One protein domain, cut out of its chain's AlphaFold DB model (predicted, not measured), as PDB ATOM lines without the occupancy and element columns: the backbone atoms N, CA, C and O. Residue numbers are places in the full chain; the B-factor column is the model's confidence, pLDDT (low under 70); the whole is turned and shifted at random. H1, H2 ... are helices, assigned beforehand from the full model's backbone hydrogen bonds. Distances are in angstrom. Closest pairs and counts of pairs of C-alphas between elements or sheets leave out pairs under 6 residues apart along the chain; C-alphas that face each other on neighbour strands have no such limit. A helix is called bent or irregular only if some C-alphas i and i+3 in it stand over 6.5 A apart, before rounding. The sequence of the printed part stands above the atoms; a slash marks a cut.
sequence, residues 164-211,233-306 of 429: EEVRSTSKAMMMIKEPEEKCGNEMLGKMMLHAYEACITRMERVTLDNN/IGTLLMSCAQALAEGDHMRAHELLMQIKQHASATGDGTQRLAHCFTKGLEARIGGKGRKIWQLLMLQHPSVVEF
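Overview. This is residues 164 to 211 and 233 to 306 of the 429 residues of the protein "Hypothetical protein" of Miscanthus lutarioriparius (UniProt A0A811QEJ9). Three helices, H3, H4 and H5, form an up-and-down bundle, each running against the one before; H6 turns off from H5 and meets H1, and the long bent helix H2 arches away, with residues 189 to 211 sticking out. H7 packs on the first arm of H2, and the space between the second arm and the bundle is open. The 122 printed residues hold seven named helices, H1 to H7, and no named strand: all helix. The whole is extended, with a radius of gyration of the C-alphas of 21.3 A, and flat, spanning 54 by 54 by 23 A.

Along the chain. H1, residues 164 to 174, begins at C-alpha (-41.004, 28.085, 85.388) and is 15.6 A long. H2, residues 177 to 209, was assigned as one helix by its hydrogen bonds but is bent: C-alphas 193 and 196 are 7.3 A apart. Its arms are H2a, residues 177 to 193, 24.1 A, and H2b, residues 196 to 209, 20.2 A. H3 is residues 233 to 245, 18.4 A; H4 249 to 262, 20.4 A; H5 269 to 285, 24.1 A; H6 289 to 298, 14.3 A; H7 303 to 306, 5.2 A, ending at C-alpha (-55.993, 49.457, 91.846).

Arrangement. H3 and H4 form a helical hairpin and touch, closest at the C-alphas of Cys 240 and Ala 252, 4.8 A, at a shallow tilt of 18 degrees. H4 and H5 form another, closest at the C-alphas of His 262 and Gln 271, 6.4 A. H5 and H6 only just touch, with 3 pairs of C-alphas within 8 A, and only at the corner, closest at Ala 283 and Gly 289, 4.6 A. H1 touches H6, closest at the C-alphas of Ser 170 and Leu 298, 6.2 A. H2a, with residues 180 to 187 alone, touches H7, closest at the C-alphas of Gly 184 and Val 304, 4.7 A. Every O i to N i+4 pair is within hydrogen-bond range in H1, H2b, H3 and H6, against 11 of 13 in H2a, 9 of 10 in H4 and 12 of 13 in H5; H7 is too short for one.

Size, cuts and confidence. The C-alphas of Glu 164 and Asn 211, the two farthest apart, are 62.5 A apart. Residues 212 to 232 are not printed, and C-alphas 211 and 233 are 41.6 A apart across the cut. Of the links printed whole, none is long. The pLDDT is under 70 in residues 164 to 183, 193 to 211 and 297 to 301.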
ATOM      1  N   GLU A 164     -39.890  29.011  85.209       58.59
ATOM      2  CA  GLU A 164     -41.004  28.085  85.388       58.59
ATOM      3  C   GLU A 164     -41.985  28.582  86.461       58.59
ATOM      4  O   GLU A 164     -43.201  28.465  86.290       58.59
ATOM      5  N   GLU A 165     -41.478  29.227  87.515       57.94
ATOM      6  CA  GLU A 165     -42.285  29.871  88.557       57.94
ATOM      7  C   GLU A 165     -43.060  31.075  87.998       57.94
ATOM      8  O   GLU A 165     -44.282  31.123  88.120       57.94
ATOM      9  N   VAL A 166     -42.389  31.968  87.260       55.69
ATOM     10  CA  VAL A 166     -42.990  33.088  86.501       55.69
ATOM     11  C   VAL A 166     -44.138  32.596  85.602       55.69
ATOM     12  O   VAL A 166     -45.242  33.153  85.622       55.69
ATOM     13  N   ARG A 167     -43.912  31.518  84.839       58.31
ATOM     14  CA  ARG A 167     -44.922  30.918  83.949       58.31
ATOM     15  C   ARG A 167     -46.093  30.319  84.729       58.31
ATOM     16  O   ARG A 167     -47.248  30.479  84.330       58.31
ATOM     17  N   SER A 168     -45.803  29.647  85.838       59.16
ATOM     18  CA  SER A 168     -46.805  29.012  86.695       59.16
ATOM     19  C   SER A 168     -47.686  30.049  87.398       59.16
ATOM     20  O   SER A 168     -48.911  29.919  87.372       59.16
ATOM     21  N   THR A 169     -47.097  31.128  87.928       57.16
ATOM     22  CA  THR A 169     -47.830  32.265  88.507       57.16
ATOM     23  C   THR A 169     -48.704  32.953  87.457       57.16
ATOM     24  O   THR A 169     -49.879  33.212  87.712       57.16
ATOM     25  N   SER A 170     -48.181  33.168  86.243       58.66
ATOM     26  CA  SER A 170     -48.960  33.738  85.134       58.66
ATOM     27  C   SER A 170     -50.176  32.877  84.766       58.66
ATOM     28  O   SER A 170     -51.241  33.420  84.470       58.66
ATOM     29  N   LYS A 171     -50.039  31.543  84.783       59.81
ATOM     30  CA  LYS A 171     -51.132  30.608  84.468       59.81
ATOM     31  C   LYS A 171     -52.197  30.570  85.568       59.81
ATOM     32  O   LYS A 171     -53.383  30.552  85.252       59.81
ATOM     33  N   ALA A 172     -51.789  30.595  86.837       58.44
ATOM     34  CA  ALA A 172     -52.708  30.622  87.976       58.44
ATOM     35  C   ALA A 172     -53.539  31.919  88.017       58.44
ATOM     36  O   ALA A 172     -54.753  31.865  88.197       58.44
ATOM     37  N   MET A 173     -52.916  33.071  87.747       55.34
ATOM     38  CA  MET A 173     -53.594  34.375  87.748       55.34
ATOM     39  C   MET A 173     -54.638  34.519  86.626       55.34
ATOM     40  O   MET A 173     -55.602  35.269  86.757       55.34
ATOM     41  N   MET A 174     -54.493  33.794  85.510       54.75
ATOM     42  CA  MET A 174     -55.506  33.797  84.447       54.75
ATOM     43  C   MET A 174     -56.816  33.102  84.847       54.75
ATOM     44  O   MET A 174     -57.855  33.452  84.298       54.75
ATOM     45  N   MET A 175     -56.787  32.181  85.816       50.28
ATOM     46  CA  MET A 175     -57.953  31.385  86.227       50.28
ATOM     47  C   MET A 175     -58.864  32.085  87.257       50.28
ATOM     48  O   MET A 175     -59.954  31.592  87.526       50.28
ATOM     49  N   ILE A 176     -58.453  33.230  87.820       53.97
ATOM     50  CA  ILE A 176     -59.168  33.951  88.902       53.97
ATOM     51  C   ILE A 176     -60.059  35.102  88.357       53.97
ATOM     52  O   ILE A 176     -60.832  35.714  89.087       53.97
ATOM     53  N   LYS A 177     -60.009  35.393  87.048       55.12
ATOM     54  CA  LYS A 177     -60.420  36.698  86.484       55.12
ATOM     55  C   LYS A 177     -61.921  37.013  86.398       55.12
ATOM     56  O   LYS A 177     -62.262  38.191  86.400       55.12
ATOM     57  N   GLU A 178     -62.824  36.038  86.303       50.97
ATOM     58  CA  GLU A 178     -64.212  36.342  85.893       50.97
ATOM     59  C   GLU A 178     -65.075  37.133  86.907       50.97
ATOM     60  O   GLU A 178     -65.711  38.112  86.503       50.97
ATOM     61  N   PRO A 179     -65.131  36.790  88.211       50.97
ATOM     62  CA  PRO A 179     -65.995  37.511  89.153       50.97
ATOM     63  C   PRO A 179     -65.443  38.891  89.558       50.97
ATOM     64  O   PRO A 179     -66.215  39.837  89.739       50.97
ATOM     65  N   GLU A 180     -64.119  39.044  89.647       56.94
ATOM     66  CA  GLU A 180     -63.462  40.317  89.989       56.94
ATOM     67  C   GLU A 180     -63.579  41.358  88.868       56.94
ATOM     68  O   GLU A 180     -63.687  42.561  89.123       56.94
ATOM     69  N   GLU A 181     -63.622  40.904  87.615       63.47
ATOM     70  CA  GLU A 181     -63.724  41.776  86.451       63.47
ATOM     71  C   GLU A 181     -65.058  42.536  86.408       63.47
ATOM     72  O   GLU A 181     -65.082  43.729  86.089       63.47
ATOM     73  N   LYS A 182     -66.171  41.896  86.795       66.62
ATOM     74  CA  LYS A 182     -67.484  42.555  86.869       66.62
ATOM     75  C   LYS A 182     -67.505  43.663  87.928       66.62
ATOM     76  O   LYS A 182     -67.956  44.769  87.630       66.62
ATOM     77  N   CYS A 183     -66.981  43.384  89.123       68.75
ATOM     78  CA  CYS A 183     -66.890  44.360  90.215       68.75
ATOM     79  C   CYS A 183     -66.007  45.558  89.823       68.75
ATOM     80  O   CYS A 183     -66.424  46.716  89.934       68.75
ATOM     81  N   GLY A 184     -64.823  45.289  89.263       72.69
ATOM     82  CA  GLY A 184     -63.913  46.331  88.786       72.69
ATOM     83  C   GLY A 184     -64.526  47.192  87.680       72.69
ATOM     84  O   GLY A 184     -64.376  48.413  87.691       72.69
ATOM     85  N   ASN A 185     -65.276  46.588  86.753       72.75
ATOM     86  CA  ASN A 185     -65.974  47.314  85.690       72.75
ATOM     87  C   ASN A 185     -67.061  48.258  86.231       72.75
ATOM     88  O   ASN A 185     -67.181  49.384  85.742       72.75
ATOM     89  N   GLU A 186     -67.824  47.833  87.240       77.31
ATOM     90  CA  GLU A 186     -68.839  48.676  87.882       77.31
ATOM     91  C   GLU A 186     -68.202  49.858  88.627       77.31
ATOM     92  O   GLU A 186     -68.611  51.007  88.436       77.31
ATOM     93  N   MET A 187     -67.167  49.591  89.434       77.88
ATOM     94  CA  MET A 187     -66.436  50.627  90.168       77.88
ATOM     95  C   MET A 187     -65.834  51.659  89.213       77.88
ATOM     96  O   MET A 187     -65.946  52.866  89.430       77.88
ATOM     97  N   LEU A 188     -65.266  51.189  88.107       75.44
ATOM     98  CA  LEU A 188     -64.686  52.044  87.089       75.44
ATOM     99  C   LEU A 188     -65.746  52.901  86.387       75.44
ATOM    100  O   LEU A 188     -65.512  54.090  86.184       75.44
ATOM    101  N   GLY A 189     -66.918  52.341  86.073       75.12
ATOM    102  CA  GLY A 189     -68.047  53.099  85.530       75.12
ATOM    103  C   GLY A 189     -68.489  54.231  86.463       75.12
ATOM    104  O   GLY A 189     -68.599  55.378  86.025       75.12
ATOM    105  N   LYS A 190     -68.643  53.941  87.764       76.69
ATOM    106  CA  LYS A 190     -68.965  54.951  88.791       76.69
ATOM    107  C   LYS A 190     -67.884  56.029  88.883       76.69
ATOM    108  O   LYS A 190     -68.192  57.216  88.888       76.69
ATOM    109  N   MET A 191     -66.609  55.640  88.902       74.56
ATOM    110  CA  MET A 191     -65.498  56.594  88.966       74.56
ATOM    111  C   MET A 191     -65.404  57.455  87.706       74.56
ATOM    112  O   MET A 191     -65.166  58.651  87.820       74.56
ATOM    113  N   MET A 192     -65.646  56.897  86.515       73.88
ATOM    114  CA  MET A 192     -65.748  57.684  85.282       73.88
ATOM    115  C   MET A 192     -66.916  58.665  85.340       73.88
ATOM    116  O   MET A 192     -66.754  59.777  84.845       73.88
ATOM    117  N   LEU A 193     -68.058  58.280  85.920       68.75
ATOM    118  CA  LEU A 193     -69.231  59.144  86.076       68.75
ATOM    119  C   LEU A 193     -68.941  60.346  86.980       68.75
ATOM    120  O   LEU A 193     -69.150  61.484  86.568       68.75
ATOM    121  N   HIS A 194     -68.370  60.095  88.158       66.56
ATOM    122  CA  HIS A 194     -68.145  61.115  89.185       66.56
ATOM    123  C   HIS A 194     -66.776  61.808  89.116       66.56
ATOM    124  O   HIS A 194     -66.521  62.724  89.898       66.56
ATOM    125  N   ALA A 195     -65.883  61.413  88.197       61.38
ATOM    126  CA  ALA A 195     -64.542  62.001  88.061       61.38
ATOM    127  C   ALA A 195     -64.582  63.534  87.948       61.38
ATOM    128  O   ALA A 195     -63.690  64.222  88.442       61.38
ATOM    129  N   TYR A 196     -65.632  64.053  87.306       57.66
ATOM    130  CA  TYR A 196     -65.807  65.477  87.077       57.66
ATOM    131  C   TYR A 196     -66.512  66.200  88.236       57.66
ATOM    132  O   TYR A 196     -66.032  67.248  88.659       57.66
ATOM    133  N   GLU A 197     -67.561  65.618  88.826       60.19
ATOM    134  CA  GLU A 197     -68.216  66.166  90.031       60.19
ATOM    135  C   GLU A 197     -67.216  66.321  91.185       60.19
ATOM    136  O   GLU A 197     -67.122  67.380  91.801       60.19
ATOM    137  N   ALA A 198     -66.373  65.308  91.407       57.75
ATOM    138  CA  ALA A 198     -65.313  65.372  92.407       57.75
ATOM    139  C   ALA A 198     -64.286  66.487  92.119       57.75
ATOM    140  O   ALA A 198     -63.731  67.061  93.057       57.75
ATOM    141  N   CYS A 199     -64.045  66.809  90.842       49.12
ATOM    142  CA  CYS A 199     -63.196  67.930  90.431       49.12
ATOM    143  C   CYS A 199     -63.859  69.286  90.693       49.12
ATOM    144  O   CYS A 199     -63.221  70.148  91.299       49.12
ATOM    145  N   ILE A 200     -65.117  69.474  90.279       54.22
ATOM    146  CA  ILE A 200     -65.850  70.739  90.461       54.22
ATOM    147  C   ILE A 200     -66.031  71.044  91.946       54.22
ATOM    148  O   ILE A 200     -65.600  72.096  92.410       54.22
ATOM    149  N   THR A 201     -66.563  70.098  92.726       55.41
ATOM    150  CA  THR A 201     -66.795  70.297  94.167       55.41
ATOM    151  C   THR A 201     -65.493  70.556  94.932       55.41
ATOM    152  O   THR A 201     -65.492  71.165  96.005       55.41
ATOM    153  N   ARG A 202     -64.348  70.078  94.426       54.31
ATOM    154  CA  ARG A 202     -63.042  70.381  95.026       54.31
ATOM    155  C   ARG A 202     -62.529  71.762  94.613       54.31
ATOM    156  O   ARG A 202     -61.920  72.418  95.452       54.31
ATOM    157  N   MET A 203     -62.811  72.221  93.392       46.94
ATOM    158  CA  MET A 203     -62.562  73.611  92.989       46.94
ATOM    159  C   MET A 203     -63.391  74.591  93.823       46.94
ATOM    160  O   MET A 203     -62.822  75.517  94.383       46.94
ATOM    161  N   GLU A 204     -64.687  74.338  94.014       47.91
ATOM    162  CA  GLU A 204     -65.567  75.190  94.830       47.91
ATOM    163  C   GLU A 204     -65.079  75.328  96.275       47.91
ATOM    164  O   GLU A 204     -65.089  76.424  96.828       47.91
ATOM    165  N   ARG A 205     -64.576  74.242  96.880       50.62
ATOM    166  CA  ARG A 205     -63.983  74.291  98.227       50.62
ATOM    167  C   ARG A 205     -62.730  75.161  98.297       50.62
ATOM    168  O   ARG A 205     -62.593  75.938  99.232       50.62
ATOM    169  N   VAL A 206     -61.855  75.082  97.292       45.03
ATOM    170  CA  VAL A 206     -60.660  75.941  97.210       45.03
ATOM    171  C   VAL A 206     -61.046  77.416  97.017       45.03
ATOM    172  O   VAL A 206     -60.398  78.295  97.582       45.03
ATOM    173  N   THR A 207     -62.117  77.703  96.273       44.81
ATOM    174  CA  THR A 207     -62.610  79.073  96.055       44.81
ATOM    175  C   THR A 207     -63.310  79.650  97.293       44.81
ATOM    176  O   THR A 207     -63.139  80.828  97.599       44.81
ATOM    177  N   LEU A 208     -64.068  78.834  98.037       42.91
ATOM    178  CA  LEU A 208     -64.782  79.252  99.251       42.91
ATOM    179  C   LEU A 208     -63.838  79.514 100.434       42.91
ATOM    180  O   LEU A 208     -64.041  80.483 101.169       42.91
ATOM    181  N   ASP A 209     -62.771  78.723 100.576       46.22
ATOM    182  CA  ASP A 209     -61.782  78.899 101.649       46.22
ATOM    183  C   ASP A 209     -60.950  80.190 101.501       46.22
ATOM    184  O   ASP A 209     -60.393  80.680 102.484       46.22
ATOM    185  N   ASN A 210     -60.910  80.798 100.307       48.97
ATOM    186  CA  ASN A 210     -60.236  82.082 100.072       48.97
ATOM    187  C   ASN A 210     -61.057  83.313 100.513       48.97
ATOM    188  O   ASN A 210     -60.488  84.398 100.637       48.97
ATOM    189  N   ASN A 211     -62.362  83.162 100.780       41.53
ATOM    190  CA  ASN A 211     -63.239  84.251 101.238       41.53
ATOM    191  C   ASN A 211     -63.444  84.279 102.762       41.53
ATOM    192  O   ASN A 211     -64.044  85.215 103.295       41.53
ATOM    193  N   ILE A 233     -32.286  58.086 109.406       91.38
ATOM    194  CA  ILE A 233     -32.567  57.116 108.345       91.38
ATOM    195  C   ILE A 233     -32.270  57.705 106.954       91.38
ATOM    196  O   ILE A 233     -31.844  56.973 106.061       91.38
ATOM    197  N   GLY A 234     -32.452  59.018 106.763       89.06
ATOM    198  CA  GLY A 234     -32.144  59.690 105.500       89.06
ATOM    199  C   GLY A 234     -30.648  59.647 105.194       89.06
ATOM    200  O   GLY A 234     -30.245  59.234 104.104       89.06
ATOM    201  N   THR A 235     -29.822  59.976 106.187       92.62
ATOM    202  CA  THR A 235     -28.360  59.880 106.069       92.62
ATOM    203  C   THR A 235     -27.893  58.436 105.852       92.62
ATOM    204  O   THR A 235     -26.998  58.200 105.033       92.62
ATOM    205  N   LEU A 236     -28.517  57.450 106.509       94.56
ATOM    206  CA  LEU A 236     -28.211  56.033 106.270       94.56
ATOM    207  C   LEU A 236     -28.540  55.597 104.834       94.56
ATOM    208  O   LEU A 236     -27.716  54.940 104.196       94.56
ATOM    209  N   LEU A 237     -29.710  55.979 104.309       93.75
ATOM    210  CA  LEU A 237     -30.117  55.684 102.930       93.75
ATOM    211  C   LEU A 237     -29.131  56.276 101.915       93.75
ATOM    212  O   LEU A 237     -28.692  55.569 101.007       93.75
ATOM    213  N   MET A 238     -28.740  57.541 102.102       94.25
ATOM    214  CA  MET A 238     -27.751  58.211 101.251       94.25
ATOM    215  C   MET A 238     -26.381  57.529 101.319       94.25
ATOM    216  O   MET A 238     -25.766  57.278 100.285       94.25
ATOM    217  N   SER A 239     -25.930  57.162 102.520       94.94
ATOM    218  CA  SER A 239     -24.652  56.461 102.711       94.94
ATOM    219  C   SER A 239     -24.655  55.079 102.053       94.94
ATOM    220  O   SER A 239     -23.659  54.672 101.460       94.94
ATOM    221  N   CYS A 240     -25.777  54.356 102.127       94.69
ATOM    222  CA  CYS A 240     -25.934  53.048 101.489       94.69
ATOM    223  C   CYS A 240     -25.901  53.169  99.958       94.69
ATOM    224  O   CYS A 240     -25.216  52.398  99.284       94.69
ATOM    225  N   ALA A 241     -26.588  54.176  99.409       93.06
ATOM    226  CA  ALA A 241     -26.550  54.474  97.981       93.06
ATOM    227  C   ALA A 241     -25.134  54.846  97.505       93.06
ATOM    228  O   ALA A 241     -24.705  54.356  96.461       93.06
ATOM    229  N   GLN A 242     -24.399  55.646  98.286       94.25
ATOM    230  CA  GLN A 242     -23.012  56.015  97.992       94.25
ATOM    231  C   GLN A 242     -22.088  54.790  97.986       94.25
ATOM    232  O   GLN A 242     -21.374  54.575  97.012       94.25
ATOM    233  N   ALA A 243     -22.164  53.938  99.013       94.00
ATOM    234  CA  ALA A 243     -21.373  52.708  99.078       94.00
ATOM    235  C   ALA A 243     -21.649  51.786  97.874       94.00
ATOM    236  O   ALA A 243     -20.726  51.208  97.304       94.00
ATOM    237  N   LEU A 244     -22.908  51.697  97.422       91.00
ATOM    238  CA  LEU A 244     -23.253  50.959  96.201       91.00
ATOM    239  C   LEU A 244     -22.663  51.577  94.932       91.00
ATOM    240  O   LEU A 244     -22.288  50.833  94.030       91.00
ATOM    241  N   ALA A 245     -22.625  52.906  94.839       91.94
ATOM    242  CA  ALA A 245     -22.039  53.609  93.699       91.94
ATOM    243  C   ALA A 245     -20.513  53.424  93.637       91.94
ATOM    244  O   ALA A 245     -19.958  53.297  92.550       91.94
ATOM    245  N   GLU A 246     -19.858  53.342  94.795       94.88
ATOM    246  CA  GLU A 246     -18.418  53.085  94.936       94.88
ATOM    247  C   GLU A 246     -18.043  51.601  94.754       94.88
ATOM    248  O   GLU A 246     -16.862  51.261  94.714       94.88
ATOM    249  N   GLY A 247     -19.027  50.703  94.634       89.69
ATOM    250  CA  GLY A 247     -18.805  49.257  94.527       89.69
ATOM    251  C   GLY A 247     -18.497  48.563  95.861       89.69
ATOM    252  O   GLY A 247     -18.196  47.366  95.878       89.69
ATOM    253  N   ASP A 248     -18.615  49.268  96.988       93.75
ATOM    254  CA  ASP A 248     -18.446  48.706  98.330       93.75
ATOM    255  C   ASP A 248     -19.722  47.976  98.780       93.75
ATOM    256  O   ASP A 248     -20.543  48.451  99.574       93.75
ATOM    257  N   HIS A 249     -19.900  46.773  98.234       89.94
ATOM    258  CA  HIS A 249     -21.054  45.926  98.527       89.94
ATOM    259  C   HIS A 249     -21.126  45.478  99.992       89.94
ATOM    260  O   HIS A 249     -22.226  45.250 100.498       89.94
ATOM    261  N   MET A 250     -19.983  45.357 100.676       93.31
ATOM    262  CA  MET A 250     -19.935  44.943 102.080       93.31
ATOM    263  C   MET A 250     -20.502  46.038 102.979       93.31
ATOM    264  O   MET A 250     -21.428  45.783 103.753       93.31
ATOM    265  N   ARG A 251     -20.015  47.271 102.813       95.12
ATOM    266  CA  ARG A 251     -20.515  48.429 103.558       95.12
ATOM    267  C   ARG A 251     -21.966  48.747 103.216       95.12
ATOM    268  O   ARG A 251     -22.755  49.041 104.111       95.12
ATOM    269  N   ALA A 252     -22.348  48.642 101.943       94.12
ATOM    270  CA  ALA A 252     -23.741  48.805 101.533       94.12
ATOM    271  C   ALA A 252     -24.671  47.794 102.223       94.12
ATOM    272  O   ALA A 252     -25.754  48.158 102.682       94.12
ATOM    273  N   HIS A 253     -24.247  46.532 102.331       94.81
ATOM    274  CA  HIS A 253     -25.018  45.500 103.020       94.81
ATOM    275  C   HIS A 253     -25.152  45.786 104.524       94.81
ATOM    276  O   HIS A 253     -26.239  45.637 105.080       94.81
ATOM    277  N   GLU A 254     -24.085  46.235 105.187       96.19
ATOM    278  CA  GLU A 254     -24.139  46.628 106.600       96.19
ATOM    279  C   GLU A 254     -25.107  47.799 106.831       96.19
ATOM    280  O   GLU A 254     -25.997  47.717 107.681       96.19
ATOM    281  N   LEU A 255     -24.993  48.857 106.022       95.88
ATOM    282  CA  LEU A 255     -25.879  50.020 106.094       95.88
ATOM    283  C   LEU A 255     -27.337  49.634 105.826       95.88
ATOM    284  O   LEU A 255     -28.235  50.108 106.517       95.88
ATOM    285  N   LEU A 256     -27.588  48.728 104.877       95.75
ATOM    286  CA  LEU A 256     -28.922  48.182 104.628       95.75
ATOM    287  C   LEU A 256     -29.494  47.468 105.864       95.75
ATOM    288  O   LEU A 256     -30.672  47.647 106.178       95.75
ATOM    289  N   MET A 257     -28.685  46.684 106.580       96.00
ATOM    290  CA  MET A 257     -29.126  46.019 107.810       96.00
ATOM    291  C   MET A 257     -29.458  47.022 108.920       96.00
ATOM    292  O   MET A 257     -30.430  46.814 109.642       96.00
ATOM    293  N   GLN A 258     -28.724  48.134 109.015       95.00
ATOM    294  CA  GLN A 258     -29.059  49.224 109.939       95.00
ATOM    295  C   GLN A 258     -30.369  49.921 109.541       95.00
ATOM    296  O   GLN A 258     -31.246  50.112 110.378       95.00
ATOM    297  N   ILE A 259     -30.565  50.230 108.253       95.12
ATOM    298  CA  ILE A 259     -31.811  50.840 107.751       95.12
ATOM    299  C   ILE A 259     -33.019  49.955 108.089       95.12
ATOM    300  O   ILE A 259     -34.043  50.456 108.552       95.12
ATOM    301  N   LYS A 260     -32.889  48.633 107.919       95.56
ATOM    302  CA  LYS A 260     -33.943  47.659 108.241       95.56
ATOM    303  C   LYS A 260     -34.411  47.705 109.688       95.56
ATOM    304  O   LYS A 260     -35.598  47.514 109.925       95.56
ATOM    305  N   GLN A 261     -33.512  47.961 110.637       94.94
ATOM    306  CA  GLN A 261     -33.860  48.038 112.061       94.94
ATOM    307  C   GLN A 261     -34.795  49.214 112.371       94.94
ATOM    308  O   GLN A 261     -35.511  49.186 113.369       94.94
ATOM    309  N   HIS A 262     -34.806  50.233 111.511       93.00
ATOM    310  CA  HIS A 262     -35.596  51.450 111.695       93.00
ATOM    311  C   HIS A 262     -36.733  51.602 110.677       93.00
ATOM    312  O   HIS A 262     -37.599  52.463 110.843       93.00
ATOM    313  N   ALA A 263     -36.754  50.768 109.637       94.25
ATOM    314  CA  ALA A 263     -37.798  50.744 108.629       94.25
ATOM    315  C   ALA A 263     -39.088  50.109 109.169       94.25
ATOM    316  O   ALA A 263     -39.067  49.060 109.809       94.25
ATOM    317  N   SER A 264     -40.236  50.708 108.851       92.56
ATOM    318  CA  SER A 264     -41.548  50.176 109.229       92.56
ATOM    319  C   SER A 264     -42.585  50.483 108.159       92.56
ATOM    320  O   SER A 264     -42.682  51.616 107.694       92.56
ATOM    321  N   ALA A 265     -43.387  49.485 107.786       92.25
ATOM    322  CA  ALA A 265     -44.474  49.648 106.818       92.25
ATOM    323  C   ALA A 265     -45.662  50.460 107.373       92.25
ATOM    324  O   ALA A 265     -46.418  51.048 106.603       92.25
ATOM    325  N   THR A 266     -45.809  50.521 108.697       92.44
ATOM    326  CA  THR A 266     -46.912  51.202 109.402       92.44
ATOM    327  C   THR A 266     -46.439  52.377 110.261       92.44
ATOM    328  O   THR A 266     -47.245  53.006 110.938       92.44
ATOM    329  N   GLY A 267     -45.136  52.671 110.241       89.94
ATOM    330  CA  GLY A 267     -44.530  53.775 110.980       89.94
ATOM    331  C   GLY A 267     -44.764  55.146 110.342       89.94
ATOM    332  O   GLY A 267     -45.628  55.333 109.479       89.94
ATOM    333  N   ASP A 268     -43.955  56.124 110.749       89.25
ATOM    334  CA  ASP A 268     -44.018  57.475 110.186       89.25
ATOM    335  C   ASP A 268     -43.620  57.526 108.691       89.25
ATOM    336  O   ASP A 268     -43.275  56.522 108.057       89.25
ATOM    337  N   GLY A 269     -43.711  58.711 108.077       87.06
ATOM    338  CA  GLY A 269     -43.369  58.891 106.660       87.06
ATOM    339  C   GLY A 269     -41.940  58.455 106.309       87.06
ATOM    340  O   GLY A 269     -41.736  57.819 105.275       87.06
ATOM    341  N   THR A 270     -40.970  58.726 107.183       89.12
ATOM    342  CA  THR A 270     -39.557  58.377 106.993       89.12
ATOM    343  C   THR A 270     -39.343  56.872 107.122       89.12
ATOM    344  O   THR A 270     -38.642  56.270 106.307       89.12
ATOM    345  N   GLN A 271     -39.987  56.232 108.098       89.94
ATOM    346  CA  GLN A 271     -39.896  54.786 108.301       89.94
ATOM    347  C   GLN A 271     -40.527  54.000 107.143       89.94
ATOM    348  O   GLN A 271     -39.964  52.990 106.707       89.94
ATOM    349  N   ARG A 272     -41.655  54.483 106.605       94.62
ATOM    350  CA  ARG A 272     -42.315  53.888 105.429       94.62
ATOM    351  C   ARG A 272     -41.497  54.074 104.161       94.62
ATOM    352  O   ARG A 272     -41.354  53.130 103.382       94.62
ATOM    353  N   LEU A 273     -40.899  55.253 103.982       93.56
ATOM    354  CA  LEU A 273     -39.948  55.507 102.903       93.56
ATOM    355  C   LEU A 273     -38.791  54.500 102.966       93.56
ATOM    356  O   LEU A 273     -38.514  53.808 101.987       93.56
ATOM    357  N   ALA A 274     -38.177  54.352 104.137       94.38
ATOM    358  CA  ALA A 274     -37.081  53.418 104.360       94.38
ATOM    359  C   ALA A 274     -37.473  51.959 104.104       94.38
ATOM    360  O   ALA A 274     -36.695  51.214 103.508       94.38
ATOM    361  N   HIS A 275     -38.691  51.557 104.480       94.81
ATOM    362  CA  HIS A 275     -39.222  50.227 104.179       94.81
ATOM    363  C   HIS A 275     -39.284  49.964 102.667       94.81
ATOM    364  O   HIS A 275     -38.819  48.922 102.202       94.81
ATOM    365  N   CYS A 276     -39.793  50.920 101.884       92.75
ATOM    366  CA  CYS A 276     -39.828  50.812 100.425       92.75
ATOM    367  C   CYS A 276     -38.419  50.769  99.813       92.75
ATOM    368  O   CYS A 276     -38.134  49.907  98.978       92.75
ATOM    369  N   PHE A 277     -37.521  51.659 100.249       93.88
ATOM    370  CA  PHE A 277     -36.144  51.704  99.746       93.88
ATOM    371  C   PHE A 277     -35.351  50.445 100.083       93.88
ATOM    372  O   PHE A 277     -34.593  49.976  99.242       93.88
ATOM    373  N   THR A 278     -35.560  49.860 101.262       93.81
ATOM    374  CA  THR A 278     -34.915  48.605 101.667       93.81
ATOM    375  C   THR A 278     -35.167  47.506 100.637       93.81
ATOM    376  O   THR A 278     -34.210  46.904 100.158       93.81
ATOM    377  N   LYS A 279     -36.425  47.312 100.211       89.50
ATOM    378  CA  LYS A 279     -36.780  46.310  99.188       89.50
ATOM    379  C   LYS A 279     -36.043  46.552  97.865       89.50
ATOM    380  O   LYS A 279     -35.540  45.616  97.244       89.50
ATOM    381  N   GLY A 280     -35.958  47.812  97.434       89.69
ATOM    382  CA  GLY A 280     -35.241  48.195  96.214       89.69
ATOM    383  C   GLY A 280     -33.725  47.997  96.317       89.69
ATOM    384  O   GLY A 280     -33.103  47.470  95.394       89.69
ATOM    385  N   LEU A 281     -33.133  48.375  97.451       90.38
ATOM    386  CA  LEU A 281     -31.704  48.226  97.732       90.38
ATOM    387  C   LEU A 281     -31.303  46.751  97.824       90.38
ATOM    388  O   LEU A 281     -30.301  46.364  97.230       90.38
ATOM    389  N   GLU A 282     -32.111  45.908  98.468       90.19
ATOM    390  CA  GLU A 282     -31.924  44.451  98.482       90.19
ATOM    391  C   GLU A 282     -31.934  43.857  97.075       90.19
ATOM    392  O   GLU A 282     -31.049  43.080  96.709       90.19
ATOM    393  N   ALA A 283     -32.924  44.245  96.267       88.81
ATOM    394  CA  ALA A 283     -33.043  43.785  94.892       88.81
ATOM    395  C   ALA A 283     -31.829  44.204  94.046       88.81
ATOM    396  O   ALA A 283     -31.356  43.419  93.214       88.81
ATOM    397  N   ARG A 284     -31.307  45.416  94.277       88.19
ATOM    398  CA  ARG A 284     -30.114  45.952  93.608       88.19
ATOM    399  C   ARG A 284     -28.839  45.236  94.052       88.19
ATOM    400  O   ARG A 284     -28.115  44.749  93.191       88.19
ATOM    401  N   ILE A 285     -28.593  45.116  95.359       86.75
ATOM    402  CA  ILE A 285     -27.426  44.414  95.929       86.75
ATOM    403  C   ILE A 285     -27.406  42.952  95.478       86.75
ATOM    404  O   ILE A 285     -26.363  42.423  95.107       86.75
ATOM    405  N   GLY A 286     -28.570  42.302  95.462       85.62
ATOM    406  CA  GLY A 286     -28.695  40.914  95.035       85.62
ATOM    407  C   GLY A 286     -28.584  40.692  93.523       85.62
ATOM    408  O   GLY A 286     -28.603  39.535  93.108       85.62
ATOM    409  N   GLY A 287     -28.527  41.749  92.701       84.81
ATOM    410  CA  GLY A 287     -28.547  41.640  91.236       84.81
ATOM    411  C   GLY A 287     -29.850  41.052  90.679       84.81
ATOM    412  O   GLY A 287     -29.864  40.465  89.601       84.81
ATOM    413  N   LYS A 288     -30.956  41.161  91.429       85.06
ATOM    414  CA  LYS A 288     -32.251  40.523  91.121       85.06
ATOM    415  C   LYS A 288     -33.339  41.513  90.713       85.06
ATOM    416  O   LYS A 288     -34.460  41.086  90.454       85.06
ATOM    417  N   GLY A 289     -33.024  42.808  90.627       82.56
ATOM    418  CA  GLY A 289     -33.988  43.876  90.340       82.56
ATOM    419  C   GLY A 289     -34.893  43.595  89.139       82.56
ATOM    420  O   GLY A 289     -36.110  43.638  89.283       82.56
ATOM    421  N   ARG A 290     -34.314  43.216  87.989       79.69
ATOM    422  CA  ARG A 290     -35.077  42.902  86.766       79.69
ATOM    423  C   ARG A 290     -36.078  41.760  86.985       79.69
ATOM    424  O   ARG A 290     -37.243  41.894  86.633       79.69
ATOM    425  N   LYS A 291     -35.636  40.662  87.602       78.38
ATOM    426  CA  LYS A 291     -36.453  39.458  87.832       78.38
ATOM    427  C   LYS A 291     -37.556  39.705  88.865       78.38
ATOM    428  O   LYS A 291     -38.702  39.336  88.640       78.38
ATOM    429  N   ILE A 292     -37.232  40.386  89.968       82.31
ATOM    430  CA  ILE A 292     -38.218  40.795  90.983       82.31
ATOM    431  C   ILE A 292     -39.262  41.720  90.357       82.31
ATOM    432  O   ILE A 292     -40.453  41.542  90.588       82.31
ATOM    433  N   TRP A 293     -38.832  42.673  89.528       78.25
ATOM    434  CA  TRP A 293     -39.748  43.550  88.810       78.25
ATOM    435  C   TRP A 293     -40.672  42.763  87.874       78.25
ATOM    436  O   TRP A 293     -41.877  42.969  87.929       78.25
ATOM    437  N   GLN A 294     -40.152  41.814  87.087       76.56
ATOM    438  CA  GLN A 294     -40.973  40.952  86.223       76.56
ATOM    439  C   GLN A 294     -42.018  40.158  87.022       76.56
ATOM    440  O   GLN A 294     -43.185  40.141  86.642       76.56
ATOM    441  N   LEU A 295     -41.630  39.559  88.154       78.94
ATOM    442  CA  LEU A 295     -42.554  38.844  89.042       78.94
ATOM    443  C   LEU A 295     -43.648  39.765  89.603       78.94
ATOM    444  O   LEU A 295     -44.824  39.412  89.559       78.94
ATOM    445  N   LEU A 296     -43.281  40.963  90.067       75.19
ATOM    446  CA  LEU A 296     -44.239  41.958  90.561       75.19
ATOM    447  C   LEU A 296     -45.179  42.460  89.458       75.19
ATOM    448  O   LEU A 296     -46.354  42.703  89.721       75.19
ATOM    449  N   MET A 297     -44.685  42.608  88.227       68.38
ATOM    450  CA  MET A 297     -45.528  42.956  87.081       68.38
ATOM    451  C   MET A 297     -46.459  41.801  86.685       68.38
ATOM    452  O   MET A 297     -47.525  42.050  86.144       68.38
ATOM    453  N   LEU A 298     -46.120  40.539  86.959       68.12
ATOM    454  CA  LEU A 298     -47.038  39.417  86.721       68.12
ATOM    455  C   LEU A 298     -48.115  39.295  87.797       68.12
ATOM    456  O   LEU A 298     -49.260  38.979  87.483       68.12
ATOM    457  N   GLN A 299     -47.763  39.592  89.045       65.56
ATOM    458  CA  GLN A 299     -48.681  39.648  90.185       65.56
ATOM    459  C   GLN A 299     -49.504  40.947  90.217       65.56
ATOM    460  O   GLN A 299     -49.849  41.410  91.300       65.56
ATOM    461  N   HIS A 300     -49.773  41.568  89.059       65.44
ATOM    462  CA  HIS A 300     -50.487  42.844  88.971       65.44
ATOM    463  C   HIS A 300     -51.667  42.890  89.956       65.44
ATOM    464  O   HIS A 300     -52.465  41.947  89.948       65.44
ATOM    465  N   PRO A 301     -51.804  43.971  90.753       66.81
ATOM    466  CA  PRO A 301     -52.957  44.122  91.629       66.81
ATOM    467  C   PRO A 301     -54.230  44.009  90.796       66.81
ATOM    468  O   PRO A 301     -54.254  44.421  89.622       66.81
ATOM    469  N   SER A 302     -55.277  43.443  91.390       76.00
ATOM    470  CA  SER A 302     -56.560  43.329  90.707       76.00
ATOM    471  C   SER A 302     -57.039  44.721  90.280       76.00
ATOM    472  O   SER A 302     -56.652  45.756  90.839       76.00
ATOM    473  N   VAL A 303     -57.897  44.780  89.258       76.25
ATOM    474  CA  VAL A 303     -58.476  46.065  88.832       76.25
ATOM    475  C   VAL A 303     -59.189  46.734  90.009       76.25
ATOM    476  O   VAL A 303     -59.102  47.948  90.145       76.25
ATOM    477  N   VAL A 304     -59.834  45.955  90.880       80.44
ATOM    478  CA  VAL A 304     -60.516  46.458  92.079       80.44
ATOM    479  C   VAL A 304     -59.520  47.090  93.053       80.44
ATOM    480  O   VAL A 304     -59.682  48.258  93.394       80.44
ATOM    481  N   GLU A 305     -58.444  46.384  93.411       82.25
ATOM    482  CA  GLU A 305     -57.407  46.899  94.320       82.25
ATOM    483  C   GLU A 305     -56.772  48.188  93.783       82.25
ATOM    484  O   GLU A 305     -56.561  49.154  94.521       82.25
ATOM    485  N   PHE A 306     -56.503  48.242  92.473       82.50
ATOM    486  CA  PHE A 306     -55.993  49.457  91.846       82.50
ATOM    487  C   PHE A 306     -56.987  50.618  91.972       82.50
ATOM    488  O   PHE A 306     -56.585  51.743  92.272       82.50
TER     489      PHE A 306